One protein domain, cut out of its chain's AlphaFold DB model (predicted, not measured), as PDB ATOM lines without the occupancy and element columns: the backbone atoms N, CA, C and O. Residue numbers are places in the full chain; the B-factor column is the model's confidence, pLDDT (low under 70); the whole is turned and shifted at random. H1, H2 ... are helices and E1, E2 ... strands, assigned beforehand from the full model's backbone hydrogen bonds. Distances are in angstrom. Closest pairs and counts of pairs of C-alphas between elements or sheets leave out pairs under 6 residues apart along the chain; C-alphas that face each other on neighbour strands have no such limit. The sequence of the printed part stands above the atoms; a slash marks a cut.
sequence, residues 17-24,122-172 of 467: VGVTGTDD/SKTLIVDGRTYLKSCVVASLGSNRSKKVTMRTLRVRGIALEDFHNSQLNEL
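What this domain is: This is residues 17 to 24 and 122 to 172 of the 467 residues of an uncharacterized protein of Fibularhizoctonia sp. CBS 109695 (UniProt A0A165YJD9). A hairpin of two strands, E1 and E2, makes one end of an elongated, open string, along which three short helices follow without touching one another; residues 166 to 172, of which 166 to 169 belong to H3, stick out. The printed part has 59 residues, mixed helices and strands, in the order E1, E2, H1, H2, H3, with an antiparallel sheet E1 - E2. It is only just extended, close to loose, with a radius of gyration of the C-alphas of 15.6 A and spans of 45 by 28 by 17 A.

How they stand to each other: E1, residues 124 to 127, and E2, residues 130 to 133, form an antiparallel hairpin at 142 degrees, with N 125 and O 132 within hydrogen-bond range at 2.8 A. The closest C-alphas of E1 and H1, residues 134 to 141, are those of Thr 124 and Lys 134, 5.2 A. H2, residues 152 to 156, is apart from H1 and from H3, residues 161 to 169. In H1, H2 and H3 every O i to N i+4 pair is within hydrogen-bond range.

Where its parts are: E1 begins at C-alpha 124 (14.213, 26.069, 256.751). H1 spans 10.8 A and H3 12.4 A, ending at C-alpha 169 (46.997, 15.077, 258.011).

The domain as a whole: The C-alphas farthest apart, Thr 20 and Gly 129, are 46.6 A apart. Residues 25 to 121 are not printed, a gap of 33.5 A between C-alphas 24 and 122. No link is long. pLDDT is under 70 in 16 residues, among them 166 to 172.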
ATOM      1  N   VAL A  17      28.574  -6.117 265.289       53.91
ATOM      2  CA  VAL A  17      28.045  -5.320 264.166       53.91
ATOM      3  C   VAL A  17      28.729  -3.947 264.156       53.91
ATOM      4  O   VAL A  17      28.522  -3.144 265.065       53.91
ATOM      5  N   GLY A  18      29.543  -3.669 263.132       53.25
ATOM      6  CA  GLY A  18      30.133  -2.344 262.883       53.25
ATOM      7  C   GLY A  18      31.448  -2.030 263.611       53.25
ATOM      8  O   GLY A  18      31.734  -0.858 263.846       53.25
ATOM      9  N   VAL A  19      32.248  -3.032 263.998       51.84
ATOM     10  CA  VAL A  19      33.577  -2.807 264.624       51.84
ATOM     11  C   VAL A  19      34.741  -3.097 263.673       51.84
ATOM     12  O   VAL A  19      35.815  -2.508 263.825       51.84
ATOM     13  N   THR A  20      34.513  -3.938 262.670       59.69
ATOM     14  CA  THR A  20      35.406  -4.221 261.542       59.69
ATOM     15  C   THR A  20      34.838  -3.573 260.287       59.69
ATOM     16  O   THR A  20      33.629  -3.667 260.075       59.69
ATOM     17  N   GLY A  21      35.688  -2.926 259.485       59.78
ATOM     18  CA  GLY A  21      35.270  -2.407 258.182       59.78
ATOM     19  C   GLY A  21      34.799  -3.554 257.291       59.78
ATOM     20  O   GLY A  21      35.483  -4.574 257.209       59.78
ATOM     21  N   THR A  22      33.623  -3.425 256.688       73.31
ATOM     22  CA  THR A  22      33.123  -4.360 255.667       73.31
ATOM     23  C   THR A  22      33.303  -3.753 254.277       73.31
ATOM     24  O   THR A  22      33.456  -2.543 254.148       73.31
ATOM     25  N   ASP A  23      33.241  -4.558 253.209       68.88
ATOM     26  CA  ASP A  23      33.287  -4.036 251.827       68.88
ATOM     27  C   ASP A  23      32.171  -3.012 251.531       68.88
ATOM     28  O   ASP A  23      32.302  -2.179 250.638       68.88
ATOM     29  N   ASP A  24      31.099  -3.038 252.323       64.19
ATOM     30  CA  ASP A  24      29.985  -2.087 252.276       64.19
ATOM     31  C   ASP A  24      30.389  -0.677 252.764       64.19
ATOM     32  O   ASP A  24      29.875   0.327 252.275       64.19
ATOM     33  N   SER A 122       8.706  23.177 258.660       80.81
ATOM     34  CA  SER A 122       9.535  23.873 257.681       80.81
ATOM     35  C   SER A 122      10.991  23.476 257.907       80.81
ATOM     36  O   SER A 122      11.535  23.679 258.997       80.81
ATOM     37  N   LYS A 123      11.619  22.868 256.891       87.62
ATOM     38  CA  LYS A 123      13.028  22.432 256.929       87.62
ATOM     39  C   LYS A 123      13.993  23.619 256.971       87.62
ATOM     40  O   LYS A 123      15.198  23.438 257.149       87.62
ATOM     41  N   THR A 124      13.463  24.827 256.819       87.44
ATOM     42  CA  THR A 124      14.213  26.069 256.751       87.44
ATOM     43  C   THR A 124      13.882  27.007 257.910       87.44
ATOM     44  O   THR A 124      12.760  27.030 258.408       87.44
ATOM     45  N   LEU A 125      14.870  27.785 258.333       90.69
ATOM     46  CA  LEU A 125      14.796  28.850 259.329       90.69
ATOM     47  C   LEU A 125      15.189  30.158 258.635       90.69
ATOM     48  O   LEU A 125      16.158  30.171 257.880       90.69
ATOM     49  N   ILE A 126      14.470  31.251 258.879       92.06
ATOM     50  CA  ILE A 126      14.873  32.576 258.390       92.06
ATOM     51  C   ILE A 126      15.654  33.272 259.508       92.06
ATOM     52  O   ILE A 126      15.100  33.517 260.574       92.06
ATOM     53  N   VAL A 127      16.929  33.582 259.263       87.06
ATOM     54  CA  VAL A 127      17.805  34.348 260.167       87.06
ATOM     55  C   VAL A 127      18.260  35.589 259.405       87.06
ATOM     56  O   VAL A 127      18.778  35.465 258.294       87.06
ATOM     57  N   ASP A 128      17.998  36.782 259.944       90.62
ATOM     58  CA  ASP A 128      18.318  38.078 259.316       90.62
ATOM     59  C   ASP A 128      17.793  38.229 257.874       90.62
ATOM     60  O   ASP A 128      18.469  38.735 256.976       90.62
ATOM     61  N   GLY A 129      16.580  37.729 257.619       91.75
ATOM     62  CA  GLY A 129      15.950  37.776 256.294       91.75
ATOM     63  C   GLY A 129      16.534  36.796 255.268       91.75
ATOM     64  O   GLY A 129      16.115  36.818 254.112       91.75
ATOM     65  N   ARG A 130      17.468  35.919 255.661       88.50
ATOM     66  CA  ARG A 130      18.011  34.849 254.811       88.50
ATOM     67  C   ARG A 130      17.517  33.485 255.272       88.50
ATOM     68  O   ARG A 130      17.513  33.178 256.459       88.50
ATOM     69  N   THR A 131      17.116  32.656 254.318       92.62
ATOM     70  CA  THR A 131      16.605  31.307 254.568       92.62
ATOM     71  C   THR A 131      17.762  30.307 254.656       92.62
ATOM     72  O   THR A 131      18.494  30.116 253.688       92.62
ATOM     73  N   TYR A 132      17.919  29.646 255.801       87.75
ATOM     74  CA  TYR A 132      18.911  28.599 256.061       87.75
ATOM     75  C   TYR A 132      18.228  27.252 256.289       87.75
ATOM     76  O   TYR A 132      17.128  27.202 256.832       87.75
ATOM     77  N   LEU A 133      18.874  26.136 255.939       87.25
ATOM     78  CA  LEU A 133      18.395  24.815 256.362       87.25
ATOM     79  C   LEU A 133      18.606  24.664 257.874       87.25
ATOM     80  O   LEU A 133      19.708  24.913 258.365       87.25
ATOM     81  N   LYS A 134      17.587  24.202 258.607       86.50
ATOM     82  CA  LYS A 134      17.687  23.980 260.061       86.50
ATOM     83  C   LYS A 134      18.860  23.058 260.417       86.50
ATOM     84  O   LYS A 134      19.577  23.329 261.374       86.50
ATOM     85  N   SER A 135      19.123  22.030 259.608       75.00
ATOM     86  CA  SER A 135      20.265  21.126 259.811       75.00
ATOM     87  C   SER A 135      21.624  21.818 259.657       75.00
ATOM     88  O   SER A 135      22.542  21.489 260.401       75.00
ATOM     89  N   CYS A 136      21.763  22.793 258.752       75.00
ATOM     90  CA  CYS A 136      23.006  23.549 258.582       75.00
ATOM     91  C   CYS A 136      23.288  24.438 259.795       75.00
ATOM     92  O   CYS A 136      24.425  24.508 260.253       75.00
ATOM     93  N   VAL A 137      22.249  25.073 260.347       80.88
ATOM     94  CA  VAL A 137      22.372  25.906 261.551       80.88
ATOM     95  C   VAL A 137      22.745  25.037 262.753       80.88
ATOM     96  O   VAL A 137      23.738  25.320 263.418       80.88
ATOM     97  N   VAL A 138      22.053  23.916 262.968       77.81
ATOM     98  CA  VAL A 138      22.379  22.965 264.048       77.81
ATOM     99  C   VAL A 138      23.801  22.404 263.898       77.81
ATOM    100  O   VAL A 138      24.553  22.356 264.870       77.81
ATOM    101  N   ALA A 139      24.222  22.058 262.678       70.00
ATOM    102  CA  ALA A 139      25.586  21.602 262.409       70.00
ATOM    103  C   ALA A 139      26.648  22.699 262.629       70.00
ATOM    104  O   ALA A 139      27.795  22.380 262.941       70.00
ATOM    105  N   SER A 140      26.292  23.976 262.465       73.31
ATOM    106  CA  SER A 140      27.191  25.115 262.704       73.31
ATOM    107  C   SER A 140      27.330  25.488 264.184       73.31
ATOM    108  O   SER A 140      28.378  25.984 264.580       73.31
ATOM    109  N   LEU A 141      26.305  25.204 264.994       77.88
ATOM    110  CA  LEU A 141      26.293  25.462 266.438       77.88
ATOM    111  C   LEU A 141      27.022  24.371 267.237       77.88
ATOM    112  O   LEU A 141      27.485  24.617 268.348       77.88
ATOM    113  N   GLY A 142      27.148  23.165 266.677       72.69
ATOM    114  CA  GLY A 142      27.938  22.093 267.274       72.69
ATOM    115  C   GLY A 142      29.437  22.399 267.241       72.69
ATOM    116  O   GLY A 142      29.976  22.777 266.198       72.69
ATOM    117  N   SER A 143      30.132  22.181 268.364       75.88
ATOM    118  CA  SER A 143      31.598  22.212 268.384       75.88
ATOM    119  C   SER A 143      32.161  21.243 267.338       75.88
ATOM    120  O   SER A 143      31.561  20.211 267.038       75.88
ATOM    121  N   ASN A 144      33.333  21.525 266.766       70.75
ATOM    122  CA  ASN A 144      33.917  20.634 265.752       70.75
ATOM    123  C   ASN A 144      34.123  19.190 266.265       70.75
ATOM    124  O   ASN A 144      34.065  18.246 265.479       70.75
ATOM    125  N   ARG A 145      34.219  19.008 267.591       69.44
ATOM    126  CA  ARG A 145      34.257  17.704 268.273       69.44
ATOM    127  C   ARG A 145      32.909  16.981 268.381       69.44
ATOM    128  O   ARG A 145      32.898  15.765 268.581       69.44
ATOM    129  N   SER A 146      31.776  17.677 268.273       75.88
ATOM    130  CA  SER A 146      30.449  17.042 268.289       75.88
ATOM    131  C   SER A 146      30.072  16.440 266.934       75.88
ATOM    132  O   SER A 146      29.246  15.527 266.867       75.88
ATOM    133  N   LYS A 147      30.724  16.885 265.854       82.00
ATOM    134  CA  LYS A 147      30.564  16.325 264.510       82.00
ATOM    135  C   LYS A 147      31.235  14.960 264.463       82.00
ATOM    136  O   LYS A 147      32.456  14.864 264.478       82.00
ATOM    137  N   LYS A 148      30.447  13.888 264.436       80.69
ATOM    138  CA  LYS A 148      30.966  12.523 264.283       80.69
ATOM    139  C   LYS A 148      31.245  12.201 262.818       80.69
ATOM    140  O   LYS A 148      30.602  12.755 261.929       80.69
ATOM    141  N   VAL A 149      32.173  11.278 262.577       80.56
ATOM    142  CA  VAL A 149      32.473  10.793 261.222       80.56
ATOM    143  C   VAL A 149      31.225  10.149 260.598       80.56
ATOM    144  O   VAL A 149      30.393   9.539 261.286       80.56
ATOM    145  N   THR A 150      31.063  10.301 259.283       79.25
ATOM    146  CA  THR A 150      29.984   9.668 258.509       79.25
ATOM    147  C   THR A 150      30.075   8.141 258.583       79.25
ATOM    148  O   THR A 150      29.056   7.492 258.811       79.25
ATOM    149  N   MET A 151      31.294   7.599 258.546       77.06
ATOM    150  CA  MET A 151      31.607   6.180 258.724       77.06
ATOM    151  C   MET A 151      31.083   5.634 260.056       77.06
ATOM    152  O   MET A 151      31.480   6.084 261.137       77.06
ATOM    153  N   ARG A 152      30.199   4.631 259.984       73.50
ATOM    154  CA  ARG A 152      29.530   4.042 261.155       73.50
ATOM    155  C   ARG A 152      30.530   3.449 262.141       73.50
ATOM    156  O   ARG A 152      30.389   3.661 263.342       73.50
ATOM    157  N   THR A 153      31.549   2.756 261.647       71.94
ATOM    158  CA  THR A 153      32.564   2.089 262.475       71.94
ATOM    159  C   THR A 153      33.393   3.092 263.288       71.94
ATOM    160  O   THR A 153      33.571   2.927 264.496       71.94
ATOM    161  N   LEU A 154      33.820   4.197 262.669       73.88
ATOM    162  CA  LEU A 154      34.556   5.280 263.330       73.88
ATOM    163  C   LEU A 154      33.661   6.082 264.285       73.88
ATOM    164  O   LEU A 154      34.076   6.416 265.395       73.88
ATOM    165  N   ARG A 155      32.398   6.308 263.905       81.00
ATOM    166  CA  ARG A 155      31.391   6.941 264.767       81.00
ATOM    167  C   ARG A 155      31.127   6.135 266.036       81.00
ATOM    168  O   ARG A 155      31.071   6.722 267.113       81.00
ATOM    169  N   VAL A 156      30.990   4.812 265.927       72.56
ATOM    170  CA  VAL A 156      30.790   3.904 267.075       72.56
ATOM    171  C   VAL A 156      32.011   3.902 267.999       72.56
ATOM    172  O   VAL A 156      31.859   3.793 269.212       72.56
ATOM    173  N   ARG A 157      33.216   4.109 267.453       69.81
ATOM    174  CA  ARG A 157      34.451   4.320 268.232       69.81
ATOM    175  C   ARG A 157      34.553   5.718 268.856       69.81
ATOM    176  O   ARG A 157      35.523   6.002 269.549       69.81
ATOM    177  N   GLY A 158      33.571   6.588 268.622       74.56
ATOM    178  CA  GLY A 158      33.517   7.937 269.175       74.56
ATOM    179  C   GLY A 158      34.377   8.965 268.440       74.56
ATOM    180  O   GLY A 158      34.396  10.112 268.885       74.56
ATOM    181  N   ILE A 159      35.017   8.600 267.324       74.06
ATOM    182  CA  ILE A 159      35.922   9.470 266.561       74.06
ATOM    183  C   ILE A 159      35.126  10.651 265.988       74.06
ATOM    184  O   ILE A 159      34.074  10.465 265.359       74.06
ATOM    185  N   ALA A 160      35.594  11.874 266.247       82.19
ATOM    186  CA  ALA A 160      35.027  13.074 265.648       82.19
ATOM    187  C   ALA A 160      35.591  13.300 264.237       82.19
ATOM    188  O   ALA A 160      36.678  12.846 263.893       82.19
ATOM    189  N   LEU A 161      34.856  14.034 263.411       78.69
ATOM    190  CA  LEU A 161      35.254  14.405 262.054       78.69
ATOM    191  C   LEU A 161      36.550  15.232 262.053       78.69
ATOM    192  O   LEU A 161      37.385  15.080 261.170       78.69
ATOM    193  N   GLU A 162      36.753  16.052 263.085       77.00
ATOM    194  CA  GLU A 162      38.002  16.784 263.308       77.00
ATOM    195  C   GLU A 162      39.171  15.849 263.652       77.00
ATOM    196  O   GLU A 162      40.266  16.031 263.125       77.00
ATOM    197  N   ASP A 163      38.946  14.813 264.469       72.75
ATOM    198  CA  ASP A 163      39.971  13.802 264.768       72.75
ATOM    199  C   ASP A 163      40.358  13.026 263.504       72.75
ATOM    200  O   ASP A 163      41.533  12.742 263.299       72.75
ATOM    201  N   PHE A 164      39.382  12.747 262.633       76.38
ATOM    202  CA  PHE A 164      39.590  12.064 261.357       76.38
ATOM    203  C   PHE A 164      40.350  12.923 260.330       76.38
ATOM    204  O   PHE A 164      41.284  12.453 259.685       76.38
ATOM    205  N   HIS A 165      40.015  14.211 260.207       75.00
ATOM    206  CA  HIS A 165      40.781  15.135 259.362       75.00
ATOM    207  C   HIS A 165      42.206  15.338 259.880       75.00
ATOM    208  O   HIS A 165      43.157  15.371 259.100       75.00
ATOM    209  N   ASN A 166      42.369  15.430 261.201       67.06
ATOM    210  CA  ASN A 166      43.686  15.503 261.817       67.06
ATOM    211  C   ASN A 166      44.455  14.184 261.668       67.06
ATOM    212  O   ASN A 166      45.675  14.229 261.554       67.06
ATOM    213  N   SER A 167      43.788  13.023 261.637       63.34
ATOM    214  CA  SER A 167      44.451  11.742 261.369       63.34
ATOM    215  C   SER A 167      44.875  11.597 259.911       63.34
ATOM    216  O   SER A 167      45.958  11.088 259.681       63.34
ATOM    217  N   GLN A 168      44.104  12.116 258.947       60.94
ATOM    218  CA  GLN A 168      44.520  12.173 257.534       60.94
ATOM    219  C   GLN A 168      45.720  13.106 257.313       60.94
ATOM    220  O   GLN A 168      46.606  12.820 256.520       60.94
ATOM    221  N   LEU A 169      45.802  14.222 258.042       58.19
ATOM    222  CA  LEU A 169      46.997  15.077 258.011       58.19
ATOM    223  C   LEU A 169      48.188  14.466 258.772       58.19
ATOM    224  O   LEU A 169      49.330  14.839 258.511       58.19
ATOM    225  N   ASN A 170      47.924  13.524 259.680       51.12
ATOM    226  CA  ASN A 170      48.919  12.732 260.408       51.12
ATOM    227  C   ASN A 170      49.120  11.327 259.803       51.12
ATOM    228  O   ASN A 170      49.720  10.476 260.453       51.12
ATOM    229  N   GLU A 171      48.696  11.091 258.556       50.03
ATOM    230  CA  GLU A 171      48.875   9.850 257.769       50.03
ATOM    231  C   GLU A 171      50.356   9.613 257.372       50.03
ATOM    232  O   GLU A 171      50.687   8.999 256.363       50.03
ATOM    233  N   LEU A 172      51.281  10.141 258.181       51.41
ATOM    234  CA  LEU A 172      52.710   9.838 258.182       51.41
ATOM    235  C   LEU A 172      53.068   8.758 259.211       51.41
ATOM    236  O   LEU A 172      54.247   8.418 259.328       51.41
TER     237      LEU A 172